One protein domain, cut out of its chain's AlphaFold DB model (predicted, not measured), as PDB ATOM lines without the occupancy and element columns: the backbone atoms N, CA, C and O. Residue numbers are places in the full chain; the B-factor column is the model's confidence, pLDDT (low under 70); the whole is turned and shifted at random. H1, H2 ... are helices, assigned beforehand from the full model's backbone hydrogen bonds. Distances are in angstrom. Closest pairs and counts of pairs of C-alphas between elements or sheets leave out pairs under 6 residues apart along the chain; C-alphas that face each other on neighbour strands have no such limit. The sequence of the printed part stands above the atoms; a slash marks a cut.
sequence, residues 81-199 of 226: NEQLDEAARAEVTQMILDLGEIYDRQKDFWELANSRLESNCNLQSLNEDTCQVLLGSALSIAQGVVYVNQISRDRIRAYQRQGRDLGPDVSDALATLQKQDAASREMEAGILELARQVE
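AT A GLANCE: This is residues 81 to 199 of the 226 residues of an uncharacterized protein of Holophagales bacterium (UniProt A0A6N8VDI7). Three long helices, H1, H2 and H3, stand side by side in a slender up-and-down bundle, each running against the one before it in the chain. H1 is the longest, and its first residues reach past the other two helices at one end of the rod. The printed part has 119 residues with three named helices, in the order H1, H2, H3, and no named strand; its class is all helix. It is loose, with a radius of gyration of the C-alphas of 18.2 A, and its C-alphas span 62 by 19 by 19 A.

IN THESE COORDINATES: H1 takes residues 81 to 120 and is 57.3 A from first to last C-alpha, beginning with C-alpha 81 at (20.113, 1.706, -14.583). H2, residues 128 to 161, is 49.3 A long and begins with C-alpha 128 at (7.207, 58.220, -10.749). H3, residues 167 to 197, is 46.0 A long and ends with C-alpha 197 at (-3.162, 51.168, -10.094).

HOW THE PARTS SIT: H1 and H2 form a helical hairpin and touch, the closest C-alphas being those of Trp 110 and Ala 138, 6.5 A apart. They run opposite ways at a shallow tilt of 18 degrees. H2 and H3 form a second helical hairpin and touch, with the C-alphas of Ala 142 and Glu 188 closest at 5.8 A. They run opposite ways at a shallow tilt of 25 degrees. H1 and H3 touch, with the C-alphas of Ile 96 and Ala 173 closest at 6.5 A, and run the same way at a shallow tilt of 25 degrees. Every O i to N i+4 pair is within hydrogen-bond range in H1 and H2, and 26 of 27 are in H3.

THE WHOLE: The outline is a rod, and the two C-alphas farthest apart, those of Asn 81 and Gln 124, are 62.4 A apart. The printed part has no cut. The link from H1 to H2 is short and that from H2 to H3 is tight. The mean pLDDT of the printed part is 72.4; 49 residues are under 70, among them residues 116 to 145.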
ATOM      1  N   ASN A  81      21.342   0.937 -14.757       79.56
ATOM      2  CA  ASN A  81      20.113   1.706 -14.583       79.56
ATOM      3  C   ASN A  81      19.992   2.257 -13.161       79.56
ATOM      4  O   ASN A  81      19.522   3.382 -13.009       79.56
ATOM      5  N   GLU A  82      20.480   1.525 -12.156       81.88
ATOM      6  CA  GLU A  82      20.481   1.989 -10.764       81.88
ATOM      7  C   GLU A  82      21.338   3.248 -10.589       81.88
ATOM      8  O   GLU A  82      20.914   4.213  -9.955       81.88
ATOM      9  N   GLN A  83      22.506   3.292 -11.230       79.31
ATOM     10  CA  GLN A  83      23.399   4.449 -11.163       79.31
ATOM     11  C   GLN A  83      22.790   5.681 -11.850       79.31
ATOM     12  O   GLN A  83      22.937   6.812 -11.383       79.31
ATOM     13  N   LEU A  84      22.087   5.470 -12.963       74.69
ATOM     14  CA  LEU A  84      21.376   6.535 -13.668       74.69
ATOM     15  C   LEU A  84      20.167   7.053 -12.866       74.69
ATOM     16  O   LEU A  84      19.869   8.247 -12.926       74.69
ATOM     17  N   ASP A  85      19.487   6.181 -12.122       78.88
ATOM     18  CA  ASP A  85      18.360   6.539 -11.255       78.88
ATOM     19  C   ASP A  85      18.829   7.337 -10.031       78.88
ATOM     20  O   ASP A  85      18.219   8.350  -9.678       78.88
ATOM     21  N   GLU A  86      19.951   6.942  -9.424       83.50
ATOM     22  CA  GLU A  86      20.567   7.661  -8.306       83.50
ATOM     23  C   GLU A  86      21.059   9.053  -8.729       83.50
ATOM     24  O   GLU A  86      20.774  10.047  -8.055       83.50
ATOM     25  N   ALA A  87      21.706   9.158  -9.894       78.38
ATOM     26  CA  ALA A  87      22.140  10.438 -10.447       78.38
ATOM     27  C   ALA A  87      20.953  11.373 -10.741       78.38
ATOM     28  O   ALA A  87      20.981  12.548 -10.368       78.38
ATOM     29  N   ALA A  88      19.883  10.853 -11.354       74.38
ATOM     30  CA  ALA A  88      18.671  11.626 -11.622       74.38
ATOM     31  C   ALA A  88      17.999  12.097 -10.322       74.38
ATOM     32  O   ALA A  88      17.528  13.232 -10.238       74.38
ATOM     33  N   ARG A  89      17.979  11.251  -9.286       78.44
ATOM     34  CA  ARG A  89      17.439  11.594  -7.965       78.44
ATOM     35  C   ARG A  89      18.240  12.706  -7.295       78.44
ATOM     36  O   ARG A  89      17.636  13.653  -6.790       78.44
ATOM     37  N   ALA A  90      19.568  12.619  -7.319       79.75
ATOM     38  CA  ALA A  90      20.448  13.643  -6.763       79.75
ATOM     39  C   ALA A  90      20.281  14.990  -7.488       79.75
ATOM     40  O   ALA A  90      20.073  16.013  -6.838       79.75
ATOM     41  N   GLU A  91      20.272  14.986  -8.826       79.38
ATOM     42  CA  GLU A  91      20.062  16.192  -9.641       79.38
ATOM     43  C   GLU A  91      18.713  16.853  -9.336       79.38
ATOM     44  O   GLU A  91      18.630  18.062  -9.114       79.38
ATOM     45  N   VAL A  92      17.641  16.058  -9.313       71.56
ATOM     46  CA  VAL A  92      16.290  16.556  -9.054       71.56
ATOM     47  C   VAL A  92      16.180  17.123  -7.640       71.56
ATOM     48  O   VAL A  92      15.637  18.214  -7.466       71.56
ATOM     49  N   THR A  93      16.740  16.434  -6.646       74.81
ATOM     50  CA  THR A  93      16.737  16.881  -5.245       74.81
ATOM     51  C   THR A  93      17.482  18.203  -5.077       74.81
ATOM     52  O   THR A  93      16.944  19.124  -4.464       74.81
ATOM     53  N   GLN A  94      18.674  18.338  -5.667       76.31
ATOM     54  CA  GLN A  94      19.442  19.582  -5.594       76.31
ATOM     55  C   GLN A  94      18.686  20.745  -6.247       76.31
ATOM     56  O   GLN A  94      18.509  21.792  -5.634       76.31
ATOM     57  N   MET A  95      18.134  20.523  -7.443       74.44
ATOM     58  CA  MET A  95      17.329  21.521  -8.149       74.44
ATOM     59  C   MET A  95      16.120  21.992  -7.325       74.44
ATOM     60  O   MET A  95      15.764  23.167  -7.372       74.44
ATOM     61  N   ILE A  96      15.476  21.096  -6.574       65.50
ATOM     62  CA  ILE A  96      14.363  21.441  -5.678       65.50
ATOM     63  C   ILE A  96      14.827  22.309  -4.506       65.50
ATOM     64  O   ILE A  96      14.131  23.261  -4.152       65.50
ATOM     65  N   LEU A  97      15.957  21.974  -3.880       70.69
ATOM     66  CA  LEU A  97      16.486  22.737  -2.747       70.69
ATOM     67  C   LEU A  97      16.866  24.156  -3.177       70.69
ATOM     68  O   LEU A  97      16.443  25.120  -2.538       70.69
ATOM     69  N   ASP A  98      17.557  24.277  -4.312       71.75
ATOM     70  CA  ASP A  98      17.940  25.566  -4.889       71.75
ATOM     71  C   ASP A  98      16.699  26.417  -5.210       71.75
ATOM     72  O   ASP A  98      16.657  27.616  -4.935       71.75
ATOM     73  N   LEU A  99      15.640  25.796  -5.742       66.19
ATOM     74  CA  LEU A  99      14.356  26.456  -5.992       66.19
ATOM     75  C   LEU A  99      13.681  26.958  -4.721       66.19
ATOM     76  O   LEU A  99      13.131  28.059  -4.728       66.19
ATOM     77  N   GLY A 100      13.716  26.162  -3.653       68.06
ATOM     78  CA  GLY A 100      13.185  26.554  -2.353       68.06
ATOM     79  C   GLY A 100      13.881  27.800  -1.817       68.06
ATOM     80  O   GLY A 100      13.214  28.761  -1.445       68.06
ATOM     81  N   GLU A 101      15.211  27.829  -1.876       73.75
ATOM     82  CA  GLU A 101      15.996  28.978  -1.426       73.75
ATOM     83  C   GLU A 101      15.771  30.224  -2.297       73.75
ATOM     84  O   GLU A 101      15.629  31.335  -1.777       73.75
ATOM     85  N   ILE A 102      15.698  30.056  -3.623       67.31
ATOM     86  CA  ILE A 102      15.359  31.153  -4.535       67.31
ATOM     87  C   ILE A 102      13.969  31.696  -4.187       67.31
ATOM     88  O   ILE A 102      13.807  32.910  -4.072       67.31
ATOM     89  N   TYR A 103      12.981  30.822  -3.990       68.06
ATOM     90  CA  TYR A 103      11.621  31.218  -3.639       68.06
ATOM     91  C   TYR A 103      11.568  32.003  -2.322       68.06
ATOM     92  O   TYR A 103      10.966  33.077  -2.294       68.06
ATOM     93  N   ASP A 104      12.219  31.522  -1.261       71.31
ATOM     94  CA  ASP A 104      12.210  32.185   0.049       71.31
ATOM     95  C   ASP A 104      12.819  33.591  -0.033       71.31
ATOM     96  O   ASP A 104      12.202  34.571   0.391       71.31
ATOM     97  N   ARG A 105      13.971  33.733  -0.701       69.75
ATOM     98  CA  ARG A 105      14.597  35.045  -0.933       69.75
ATOM     99  C   ARG A 105      13.708  35.975  -1.765       69.75
ATOM    100  O   ARG A 105      13.695  37.187  -1.545       69.75
ATOM    101  N   GLN A 106      12.969  35.434  -2.735       66.75
ATOM    102  CA  GLN A 106      12.043  36.222  -3.547       66.75
ATOM    103  C   GLN A 106      10.803  36.663  -2.780       66.75
ATOM    104  O   GLN A 106      10.334  37.782  -2.986       66.75
ATOM    105  N   LYS A 107      10.284  35.817  -1.891       70.19
ATOM    106  CA  LYS A 107       9.177  36.169  -1.006       70.19
ATOM    107  C   LYS A 107       9.560  37.349  -0.113       70.19
ATOM    108  O   LYS A 107       8.821  38.329  -0.082       70.19
ATOM    109  N   ASP A 108      10.735  37.302   0.511       73.31
ATOM    110  CA  ASP A 108      11.248  38.406   1.330       73.31
ATOM    111  C   ASP A 108      11.403  39.695   0.508       73.31
ATOM    112  O   ASP A 108      11.033  40.787   0.950       73.31
ATOM    113  N   PHE A 109      11.909  39.578  -0.725       67.31
ATOM    114  CA  PHE A 109      12.019  40.717  -1.632       67.31
ATOM    115  C   PHE A 109      10.650  41.288  -2.011       67.31
ATOM    116  O   PHE A 109      10.493  42.507  -2.044       67.31
ATOM    117  N   TRP A 110       9.659  40.440  -2.294       70.75
ATOM    118  CA  TRP A 110       8.298  40.878  -2.594       70.75
ATOM    119  C   TRP A 110       7.658  41.577  -1.403       70.75
ATOM    120  O   TRP A 110       7.118  42.664  -1.570       70.75
ATOM    121  N   GLU A 111       7.748  41.011  -0.201       75.62
ATOM    122  CA  GLU A 111       7.213  41.639   1.007       75.62
ATOM    123  C   GLU A 111       7.869  43.006   1.252       75.62
ATOM    124  O   GLU A 111       7.182  43.989   1.549       75.62
ATOM    125  N   LEU A 112       9.185  43.110   1.031       68.81
ATOM    126  CA  LEU A 112       9.913  44.375   1.082       68.81
ATOM    127  C   LEU A 112       9.449  45.351  -0.009       68.81
ATOM    128  O   LEU A 112       9.186  46.515   0.292       68.81
ATOM    129  N   ALA A 113       9.342  44.910  -1.261       64.69
ATOM    130  CA  ALA A 113       8.911  45.737  -2.382       64.69
ATOM    131  C   ALA A 113       7.471  46.223  -2.186       64.69
ATOM    132  O   ALA A 113       7.219  47.415  -2.336       64.69
ATOM    133  N   ASN A 114       6.556  45.348  -1.770       69.50
ATOM    134  CA  ASN A 114       5.166  45.687  -1.494       69.50
ATOM    135  C   ASN A 114       5.068  46.687  -0.339       69.50
ATOM    136  O   ASN A 114       4.454  47.738  -0.489       69.50
ATOM    137  N   SER A 115       5.786  46.443   0.762       72.12
ATOM    138  CA  SER A 115       5.895  47.397   1.873       72.12
ATOM    139  C   SER A 115       6.410  48.767   1.411       72.12
ATOM    140  O   SER A 115       5.893  49.810   1.819       72.12
ATOM    141  N   ARG A 116       7.400  48.811   0.508       65.50
ATOM    142  CA  ARG A 116       7.940  50.063  -0.051       65.50
ATOM    143  C   ARG A 116       6.983  50.745  -1.025       65.50
ATOM    144  O   ARG A 116       6.904  51.971  -1.000       65.50
ATOM    145  N   LEU A 117       6.268  49.992  -1.850       65.38
ATOM    146  CA  LEU A 117       5.308  50.531  -2.808       65.38
ATOM    147  C   LEU A 117       4.080  51.094  -2.080       65.38
ATOM    148  O   LEU A 117       3.713  52.245  -2.319       65.38
ATOM    149  N   GLU A 118       3.524  50.358  -1.116       68.25
ATOM    150  CA  GLU A 118       2.422  50.824  -0.265       68.25
ATOM    151  C   GLU A 118       2.813  52.041   0.577       68.25
ATOM    152  O   GLU A 118       2.039  52.988   0.693       68.25
ATOM    153  N   SER A 119       4.020  52.058   1.152       66.50
ATOM    154  CA  SER A 119       4.443  53.182   1.996       66.50
ATOM    155  C   SER A 119       4.844  54.427   1.213       66.50
ATOM    156  O   SER A 119       4.787  55.511   1.779       66.50
ATOM    157  N   ASN A 120       5.258  54.329  -0.053       61.56
ATOM    158  CA  ASN A 120       5.860  55.475  -0.743       61.56
ATOM    159  C   ASN A 120       5.180  55.880  -2.055       61.56
ATOM    160  O   ASN A 120       5.118  57.074  -2.349       61.56
ATOM    161  N   CYS A 121       4.636  54.935  -2.824       56.78
ATOM    162  CA  CYS A 121       3.909  55.272  -4.051       56.78
ATOM    163  C   CYS A 121       2.482  55.758  -3.734       56.78
ATOM    164  O   CYS A 121       1.999  56.674  -4.390       56.78
ATOM    165  N   ASN A 122       1.854  55.263  -2.657       54.78
ATOM    166  CA  ASN A 122       0.570  55.798  -2.168       54.78
ATOM    167  C   ASN A 122       0.693  57.151  -1.444       54.78
ATOM    168  O   ASN A 122      -0.279  57.900  -1.384       54.78
ATOM    169  N   LEU A 123       1.867  57.494  -0.899       49.53
ATOM    170  CA  LEU A 123       2.083  58.762  -0.185       49.53
ATOM    171  C   LEU A 123       2.541  59.922  -1.093       49.53
ATOM    172  O   LEU A 123       2.858  60.991  -0.575       49.53
ATOM    173  N   GLN A 124       2.594  59.737  -2.422       53.75
ATOM    174  CA  GLN A 124       3.128  60.714  -3.396       53.75
ATOM    175  C   GLN A 124       4.559  61.211  -3.083       53.75
ATOM    176  O   GLN A 124       4.981  62.256  -3.582       53.75
ATOM    177  N   SER A 125       5.320  60.498  -2.244       53.94
ATOM    178  CA  SER A 125       6.632  60.951  -1.763       53.94
ATOM    179  C   SER A 125       7.786  60.536  -2.679       53.94
ATOM    180  O   SER A 125       8.833  61.185  -2.676       53.94
ATOM    181  N   LEU A 126       7.604  59.479  -3.476       57.53
ATOM    182  CA  LEU A 126       8.563  59.047  -4.492       57.53
ATOM    183  C   LEU A 126       8.211  59.614  -5.863       57.53
ATOM    184  O   LEU A 126       7.041  59.740  -6.222       57.53
ATOM    185  N   ASN A 127       9.244  59.921  -6.654       67.75
ATOM    186  CA  ASN A 127       9.032  60.247  -8.057       67.75
ATOM    187  C   ASN A 127       8.532  59.006  -8.819       67.75
ATOM    188  O   ASN A 127       8.833  57.864  -8.454       67.75
ATOM    189  N   GLU A 128       7.777  59.255  -9.887       68.81
ATOM    190  CA  GLU A 128       7.207  58.220 -10.749       68.81
ATOM    191  C   GLU A 128       8.284  57.217 -11.191       68.81
ATOM    192  O   GLU A 128       8.120  56.019 -10.984       68.81
ATOM    193  N   ASP A 129       9.438  57.707 -11.654       65.00
ATOM    194  CA  ASP A 129      10.576  56.898 -12.109       65.00
ATOM    195  C   ASP A 129      11.044  55.853 -11.071       65.00
ATOM    196  O   ASP A 129      11.412  54.735 -11.426       65.00
ATOM    197  N   THR A 130      11.015  56.170  -9.774       67.88
ATOM    198  CA  THR A 130      11.433  55.232  -8.720       67.88
ATOM    199  C   THR A 130      10.380  54.150  -8.501       67.88
ATOM    200  O   THR A 130      10.727  52.975  -8.381       67.88
ATOM    201  N   CYS A 131       9.094  54.518  -8.505       67.81
ATOM    202  CA  CYS A 131       7.999  53.545  -8.462       67.81
ATOM    203  C   CYS A 131       8.046  52.620  -9.689       67.81
ATOM    204  O   CYS A 131       7.858  51.411  -9.554       67.81
ATOM    205  N   GLN A 132       8.391  53.160 -10.862       66.88
ATOM    206  CA  GLN A 132       8.580  52.396 -12.094       66.88
ATOM    207  C   GLN A 132       9.692  51.348 -11.981       66.88
ATOM    208  O   GLN A 132       9.490  50.190 -12.351       66.88
ATOM    209  N   VAL A 133      10.853  51.734 -11.445       67.00
ATOM    210  CA  VAL A 133      11.981  50.815 -11.234       67.00
ATOM    211  C   VAL A 133      11.623  49.728 -10.223       67.00
ATOM    212  O   VAL A 133      11.845  48.553 -10.501       67.00
ATOM    213  N   LEU A 134      11.020  50.091  -9.086       66.50
ATOM    214  CA  LEU A 134      10.635  49.129  -8.049       66.50
ATOM    215  C   LEU A 134       9.618  48.102  -8.567       66.50
ATOM    216  O   LEU A 134       9.799  46.903  -8.354       66.50
ATOM    217  N   LEU A 135       8.596  48.557  -9.296       69.50
ATOM    218  CA  LEU A 135       7.608  47.675  -9.922       69.50
ATOM    219  C   LEU A 135       8.237  46.782 -10.992       69.50
ATOM    220  O   LEU A 135       7.949  45.587 -11.035       69.50
ATOM    221  N   GLY A 136       9.123  47.325 -11.828       67.94
ATOM    222  CA  GLY A 136       9.798  46.538 -12.856       67.94
ATOM    223  C   GLY A 136      10.736  45.475 -12.290       67.94
ATOM    224  O   GLY A 136      10.746  44.343 -12.778       67.94
ATOM    225  N   SER A 137      11.475  45.796 -11.227       69.94
ATOM    226  CA  SER A 137      12.315  44.831 -10.516       69.94
ATOM    227  C   SER A 137      11.483  43.736  -9.850       69.94
ATOM    228  O   SER A 137      11.796  42.561 -10.028       69.94
ATOM    229  N   ALA A 138      10.404  44.100  -9.145       68.81
ATOM    230  CA  ALA A 138       9.502  43.131  -8.526       68.81
ATOM    231  C   ALA A 138       8.903  42.172  -9.567       68.81
ATOM    232  O   ALA A 138       8.907  40.957  -9.371       68.81
ATOM    233  N   LEU A 139       8.469  42.704 -10.714       68.56
ATOM    234  CA  LEU A 139       7.904  41.899 -11.792       68.56
ATOM    235  C   LEU A 139       8.924  40.931 -12.408       68.56
ATOM    236  O   LEU A 139       8.609  39.759 -12.612       68.56
ATOM    237  N   SER A 140      10.138  41.404 -12.702       68.25
ATOM    238  CA  SER A 140      11.207  40.573 -13.273       68.25
ATOM    239  C   SER A 140      11.559  39.394 -12.359       68.25
ATOM    240  O   SER A 140      11.706  38.259 -12.813       68.25
ATOM    241  N   ILE A 141      11.617  39.649 -11.049       66.56
ATOM    242  CA  ILE A 141      11.893  38.642 -10.023       66.56
ATOM    243  C   ILE A 141      10.784  37.583  -9.997       66.56
ATOM    244  O   ILE A 141      11.087  36.401 -10.179       66.56
ATOM    245  N   ALA A 142       9.517  38.001  -9.892       67.69
ATOM    246  CA  ALA A 142       8.375  37.085  -9.879       67.69
ATOM    247  C   ALA A 142       8.325  36.193 -11.133       67.69
ATOM    248  O   ALA A 142       8.116  34.982 -11.038       67.69
ATOM    249  N   GLN A 143       8.595  36.761 -12.315       68.88
ATOM    250  CA  GLN A 143       8.681  35.992 -13.561       68.88
ATOM    251  C   GLN A 143       9.835  34.990 -13.563       68.88
ATOM    252  O   GLN A 143       9.672  33.879 -14.070       68.88
ATOM    253  N   GLY A 144      10.981  35.364 -12.990       67.31
ATOM    254  CA  GLY A 144      12.118  34.469 -12.806       67.31
ATOM    255  C   GLY A 144      11.717  33.195 -12.067       67.31
ATOM    256  O   GLY A 144      11.939  32.104 -12.586       67.31
ATOM    257  N   VAL A 145      11.044  33.302 -10.919       68.88
ATOM    258  CA  VAL A 145      10.624  32.109 -10.163       68.88
ATOM    259  C   VAL A 145       9.562  31.297 -10.882       68.88
ATOM    260  O   VAL A 145       9.682  30.073 -10.928       68.88
ATOM    261  N   VAL A 146       8.555  31.935 -11.489       71.06
ATOM    262  CA  VAL A 146       7.552  31.203 -12.282       71.06
ATOM    263  C   VAL A 146       8.236  30.385 -13.383       71.06
ATOM    264  O   VAL A 146       7.891  29.221 -13.599       71.06
ATOM    265  N   TYR A 147       9.238  30.965 -14.049       69.69
ATOM    266  CA  TYR A 147       9.986  30.305 -15.114       69.69
ATOM    267  C   TYR A 147      10.830  29.127 -14.614       69.69
ATOM    268  O   TYR A 147      10.729  28.036 -15.181       69.69
ATOM    269  N   VAL A 148      11.619  29.299 -13.545       67.25
ATOM    270  CA  VAL A 148      12.431  28.189 -13.012       67.25
ATOM    271  C   VAL A 148      11.519  27.073 -12.480       67.25
ATOM    272  O   VAL A 148      11.712  25.915 -12.847       67.25
ATOM    273  N   ASN A 149      10.426  27.400 -11.777       71.94
ATOM    274  CA  ASN A 149       9.417  26.418 -11.352       71.94
ATOM    275  C   ASN A 149       8.796  25.651 -12.530       71.94
ATOM    276  O   ASN A 149       8.440  24.474 -12.409       71.94
ATOM    277  N   GLN A 150       8.610  26.298 -13.683       77.44
ATOM    278  CA  GLN A 150       8.114  25.634 -14.885       77.44
ATOM    279  C   GLN A 150       9.141  24.650 -15.460       77.44
ATOM    280  O   GLN A 150       8.802  23.480 -15.644       77.44
ATOM    281  N   ILE A 151      10.386  25.087 -15.679       72.31
ATOM    282  CA  ILE A 151      11.450  24.229 -16.226       72.31
ATOM    283  C   ILE A 151      11.683  23.007 -15.342       72.31
ATOM    284  O   ILE A 151      11.775  21.888 -15.847       72.31
ATOM    285  N   SER A 152      11.751  23.197 -14.029       74.19
ATOM    286  CA  SER A 152      12.056  22.111 -13.101       74.19
ATOM    287  C   SER A 152      10.954  21.058 -13.074       74.19
ATOM    288  O   SER A 152      11.242  19.863 -13.129       74.19
ATOM    289  N   ARG A 153       9.680  21.470 -13.128       77.81
ATOM    290  CA  ARG A 153       8.558  20.530 -13.305       77.81
ATOM    291  C   ARG A 153       8.644  19.774 -14.625       77.81
ATOM    292  O   ARG A 153       8.407  18.566 -14.644       77.81
ATOM    293  N   ASP A 154       8.968  20.459 -15.716       81.81
ATOM    294  CA  ASP A 154       9.076  19.828 -17.033       81.81
ATOM    295  C   ASP A 154      10.223  18.808 -17.077       81.81
ATOM    296  O   ASP A 154      10.058  17.723 -17.644       81.81
ATOM    297  N   ARG A 155      11.341  19.100 -16.401       78.62
ATOM    298  CA  ARG A 155      12.486  18.192 -16.262       78.62
ATOM    299  C   ARG A 155      12.154  16.966 -15.411       78.62
ATOM    300  O   ARG A 155      12.392  15.845 -15.851       78.62
ATOM    301  N   ILE A 156      11.499  17.142 -14.262       77.50
ATOM    302  CA  ILE A 156      11.058  16.018 -13.418       77.50
ATOM    303  C   ILE A 156      10.057  15.124 -14.168       77.50
ATOM    304  O   ILE A 156      10.190  13.900 -14.180       77.50
ATOM    305  N   ARG A 157       9.094  15.722 -14.883       83.44
ATOM    306  CA  ARG A 157       8.161  14.980 -15.749       83.44
ATOM    307  C   ARG A 157       8.869  14.246 -16.883       83.44
ATOM    308  O   ARG A 157       8.372  13.220 -17.347       83.44
ATOM    309  N   ALA A 158       9.978  14.775 -17.398       82.12
ATOM    310  CA  ALA A 158      10.778  14.079 -18.398       82.12
ATOM    311  C   ALA A 158      11.403  12.805 -17.811       82.12
ATOM    312  O   ALA A 158      11.259  11.750 -18.426       82.12
ATOM    313  N   TYR A 159      11.977  12.865 -16.605       80.81
ATOM    314  CA  TYR A 159      12.510  11.683 -15.922       80.81
ATOM    315  C   TYR A 159      11.430  10.647 -15.587       80.81
ATOM    316  O   TYR A 159      11.604   9.464 -15.874       80.81
ATOM    317  N   GLN A 160      10.265  11.077 -15.095       82.12
ATOM    318  CA  GLN A 160       9.140  10.167 -14.834       82.12
ATOM    319  C   GLN A 160       8.658   9.451 -16.103       82.12
ATOM    320  O   GLN A 160       8.380   8.255 -16.079       82.12
ATOM    321  N   ARG A 161       8.596  10.157 -17.243       87.12
ATOM    322  CA  ARG A 161       8.230   9.553 -18.539       87.12
ATOM    323  C   ARG A 161       9.248   8.528 -19.040       87.12
ATOM    324  O   ARG A 161       8.877   7.672 -19.833       87.12
ATOM    325  N   GLN A 162      10.498   8.608 -18.587       86.00
ATOM    326  CA  GLN A 162      11.535   7.616 -18.879       86.00
ATOM    327  C   GLN A 162      11.445   6.376 -17.973       86.00
ATOM    328  O   GLN A 162      12.248   5.464 -18.131       86.00
ATOM    329  N   GLY A 163      10.483   6.323 -17.042       84.62
ATOM    330  CA  GLY A 163      10.333   5.210 -16.102       84.62
ATOM    331  C   GLY A 163      11.361   5.212 -14.968       84.62
ATOM    332  O   GLY A 163      11.507   4.191 -14.305       84.62
ATOM    333  N   ARG A 164      12.060   6.334 -14.749       83.12
ATOM    334  CA  ARG A 164      13.040   6.502 -13.665       83.12
ATOM    335  C   ARG A 164      12.343   6.464 -12.305       83.12
ATOM    336  O   ARG A 164      11.378   7.209 -12.105       83.12
ATOM    337  N   ASP A 165      12.852   5.665 -11.367       84.88
ATOM    338  CA  ASP A 165      12.406   5.735  -9.973       84.88
ATOM    339  C   ASP A 165      13.097   6.894  -9.244       84.88
ATOM    340  O   ASP A 165      14.243   6.817  -8.795       84.88
ATOM    341  N   LEU A 166      12.364   7.993  -9.108       80.69
ATOM    342  CA  LEU A 166      12.834   9.194  -8.427       80.69
ATOM    343  C   LEU A 166      12.637   9.134  -6.902       80.69
ATOM    344  O   LEU A 166      13.134  10.005  -6.194       80.69
ATOM    345  N   GLY A 167      11.946   8.115  -6.381       84.12
ATOM    346  CA  GLY A 167      11.669   7.970  -4.956       84.12
ATOM    347  C   GLY A 167      10.595   8.925  -4.393       84.12
ATOM    348  O   GLY A 167      10.096   9.825  -5.082       84.12
ATOM    349  N   PRO A 168      10.201   8.722  -3.121       80.38
ATOM    350  CA  PRO A 168       9.150   9.500  -2.458       80.38
ATOM    351  C   PRO A 168       9.556  10.957  -2.191       80.38
ATOM    352  O   PRO A 168       8.718  11.845  -2.337       80.38
ATOM    353  N   ASP A 169      10.833  11.224  -1.910       76.06
ATOM    354  CA  ASP A 169      11.332  12.576  -1.606       76.06
ATOM    355  C   ASP A 169      11.106  13.548  -2.776       76.06
ATOM    356  O   ASP A 169      10.717  14.701  -2.588       76.06
ATOM    357  N   VAL A 170      11.251  13.061  -4.013       77.94
ATOM    358  CA  VAL A 170      10.963  13.844  -5.223       77.94
ATOM    359  C   VAL A 170       9.465  14.113  -5.381       77.94
ATOM    360  O   VAL A 170       9.073  15.163  -5.892       77.94
ATOM    361  N   SER A 171       8.605  13.201  -4.924       78.31
ATOM    362  CA  SER A 171       7.150  13.396  -4.959       78.31
ATOM    363  C   SER A 171       6.698  14.472  -3.964       78.31
ATOM    364  O   SER A 171       5.895  15.338  -4.320       78.31
ATOM    365  N   ASP A 172       7.263  14.477  -2.757       78.06
ATOM    366  CA  ASP A 172       6.995  15.503  -1.742       78.06
ATOM    367  C   ASP A 172       7.536  16.872  -2.167       78.06
ATOM    368  O   ASP A 172       6.869  17.906  -2.046       78.06
ATOM    369  N   ALA A 173       8.725  16.881  -2.759       70.75
ATOM    370  CA  ALA A 173       9.301  18.071  -3.345       70.75
ATOM    371  C   ALA A 173       8.467  18.642  -4.501       70.75
ATOM    372  O   ALA A 173       8.254  19.853  -4.571       70.75
ATOM    373  N   LEU A 174       7.931  17.792  -5.381       74.50
ATOM    374  CA  LEU A 174       7.002  18.215  -6.430       74.50
ATOM    375  C   LEU A 174       5.747  18.874  -5.851       74.50
ATOM    376  O   LEU A 174       5.273  19.870  -6.402       74.50
ATOM    377  N   ALA A 175       5.205  18.342  -4.754       81.31
ATOM    378  CA  ALA A 175       4.064  18.947  -4.076       81.31
ATOM    379  C   ALA A 175       4.417  20.333  -3.505       81.31
ATOM    380  O   ALA A 175       3.613  21.265  -3.599       81.31
ATOM    381  N   THR A 176       5.630  20.499  -2.973       78.69
ATOM    382  CA  THR A 176       6.155  21.802  -2.532       78.69
ATOM    383  C   THR A 176       6.301  22.776  -3.704       78.69
ATOM    384  O   THR A 176       5.774  23.887  -3.632       78.69
ATOM    385  N   LEU A 177       6.889  22.344  -4.824       73.19
ATOM    386  CA  LEU A 177       7.013  23.157  -6.040       73.19
ATOM    387  C   LEU A 177       5.652  23.575  -6.614       73.19
ATOM    388  O   LEU A 177       5.510  24.678  -7.135       73.19
ATOM    389  N   GLN A 178       4.624  22.727  -6.519       79.69
ATOM    390  CA  GLN A 178       3.265  23.092  -6.938       79.69
ATOM    391  C   GLN A 178       2.656  24.186  -6.057       79.69
ATOM    392  O   GLN A 178       2.016  25.099  -6.580       79.69
ATOM    393  N   LYS A 179       2.862  24.119  -4.735       79.94
ATOM    394  CA  LYS A 179       2.419  25.173  -3.810       79.94
ATOM    395  C   LYS A 179       3.156  26.485  -4.075       79.94
ATOM    396  O   LYS A 179       2.522  27.537  -4.105       79.94
ATOM    397  N   GLN A 180       4.463  26.416  -4.318       75.19
ATOM    398  CA  GLN A 180       5.266  27.583  -4.675       75.19
ATOM    399  C   GLN A 180       4.820  28.186  -6.009       75.19
ATOM    400  O   GLN A 180       4.631  29.390  -6.071       75.19
ATOM    401  N   ASP A 181       4.548  27.381  -7.043       75.69
ATOM    402  CA  ASP A 181       4.019  27.882  -8.321       75.69
ATOM    403  C   ASP A 181       2.701  28.645  -8.151       75.69
ATOM    404  O   ASP A 181       2.522  29.700  -8.758       75.69
ATOM    405  N   ALA A 182       1.787  28.138  -7.315       79.12
ATOM    406  CA  ALA A 182       0.545  28.840  -7.009       79.12
ATOM    407  C   ALA A 182       0.824  30.199  -6.345       79.12
ATOM    408  O   ALA A 182       0.342  31.223  -6.827       79.12
ATOM    409  N   ALA A 183       1.676  30.225  -5.317       74.31
ATOM    410  CA  ALA A 183       2.044  31.457  -4.624       74.31
ATOM    411  C   ALA A 183       2.785  32.460  -5.534       74.31
ATOM    412  O   ALA A 183       2.547  33.662  -5.466       74.31
ATOM    413  N   SER A 184       3.655  31.985  -6.429       73.69
ATOM    414  CA  SER A 184       4.364  32.832  -7.394       73.69
ATOM    415  C   SER A 184       3.423  33.444  -8.430       73.69
ATOM    416  O   SER A 184       3.620  34.588  -8.830       73.69
ATOM    417  N   ARG A 185       2.372  32.723  -8.842       75.75
ATOM    418  CA  ARG A 185       1.321  33.264  -9.722       75.75
ATOM    419  C   ARG A 185       0.451  34.299  -9.013       75.75
ATOM    420  O   ARG A 185       0.095  35.300  -9.626       75.75
ATOM    421  N   GLU A 186       0.114  34.076  -7.745       79.38
ATOM    422  CA  GLU A 186      -0.599  35.068  -6.927       79.38
ATOM    423  C   GLU A 186       0.227  36.352  -6.768       79.38
ATOM    424  O   GLU A 186      -0.297  37.451  -6.936       79.38
ATOM    425  N   MET A 187       1.535  36.215  -6.541       71.56
ATOM    426  CA  MET A 187       2.475  37.335  -6.501       71.56
ATOM    427  C   MET A 187       2.563  38.069  -7.849       71.56
ATOM    428  O   MET A 187       2.462  39.294  -7.875       71.56
ATOM    429  N   GLU A 188       2.685  37.345  -8.974       73.62
ATOM    430  CA  GLU A 188       2.650  37.927 -10.330       73.62
ATOM    431  C   GLU A 188       1.370  38.756 -10.534       73.62
ATOM    432  O   GLU A 188       1.435  39.896 -10.994       73.62
ATOM    433  N   ALA A 189       0.212  38.219 -10.137       76.38
ATOM    434  CA  ALA A 189      -1.066  38.916 -10.235       76.38
ATOM    435  C   ALA A 189      -1.128  40.173  -9.347       76.38
ATOM    436  O   ALA A 189      -1.608  41.212  -9.800       76.38
ATOM    437  N   GLY A 190      -0.608  40.110  -8.116       73.31
ATOM    438  CA  GLY A 190      -0.540  41.260  -7.209       73.31
ATOM    439  C   GLY A 190       0.334  42.394  -7.751       73.31
ATOM    440  O   GLY A 190      -0.078  43.552  -7.736       73.31
ATOM    441  N   ILE A 191       1.505  42.063  -8.307       68.81
ATOM    442  CA  ILE A 191       2.395  43.040  -8.957       68.81
ATOM    443  C   ILE A 191       1.697  43.694 -10.150       68.81
ATOM    444  O   ILE A 191       1.804  44.903 -10.349       68.81
ATOM    445  N   LEU A 192       0.981  42.899 -10.947       72.75
ATOM    446  CA  LEU A 192       0.262  43.392 -12.116       72.75
ATOM    447  C   LEU A 192      -0.862  44.353 -11.756       72.75
ATOM    448  O   LEU A 192      -0.995  45.406 -12.381       72.75
ATOM    449  N   GLU A 193      -1.650  44.006 -10.746       78.00
ATOM    450  CA  GLU A 193      -2.722  44.867 -10.260       78.00
ATOM    451  C   GLU A 193      -2.159  46.179  -9.700       78.00
ATOM    452  O   GLU A 193      -2.657  47.256 -10.021       78.00
ATOM    453  N   LEU A 194      -1.052  46.121  -8.957       66.62
ATOM    454  CA  LEU A 194      -0.378  47.313  -8.452       66.62
ATOM    455  C   LEU A 194       0.179  48.185  -9.590       66.62
ATOM    456  O   LEU A 194      -0.018  49.396  -9.595       66.62
ATOM    457  N   ALA A 195       0.810  47.586 -10.604       66.56
ATOM    458  CA  ALA A 195       1.276  48.313 -11.788       66.56
ATOM    459  C   ALA A 195       0.122  49.005 -12.534       66.56
ATOM    460  O   ALA A 195       0.293  50.115 -13.045       66.56
ATOM    461  N   ARG A 196      -1.061  48.374 -12.559       73.06
ATOM    462  CA  ARG A 196      -2.287  48.953 -13.116       73.06
ATOM    463  C   ARG A 196      -2.751  50.171 -12.320       73.06
ATOM    464  O   ARG A 196      -3.109  51.179 -12.921       73.06
ATOM    465  N   GLN A 197      -2.731  50.088 -10.990       66.94
ATOM    466  CA  GLN A 197      -3.162  51.168 -10.094       66.94
ATOM    467  C   GLN A 197      -2.267  52.408 -10.169       66.94
ATOM    468  O   GLN A 197      -2.764  53.520 -10.024       66.94
ATOM    469  N   VAL A 198      -0.972  52.238 -10.436       62.66
ATOM    470  CA  VAL A 198      -0.026  53.360 -10.582       62.66
ATOM    471  C   VAL A 198      -0.071  53.965 -12.005       62.66
ATOM    472  O   VAL A 198       0.731  54.828 -12.332       62.66
ATOM    473  N   GLU A 199      -1.006  53.533 -12.868       63.97
ATOM    474  CA  GLU A 199      -1.140  53.975 -14.272       63.97
ATOM    475  C   GLU A 199       0.165  53.846 -15.083       63.97
ATOM    476  O   GLU A 199       0.404  54.549 -16.067       63.97
TER     477      GLU A 199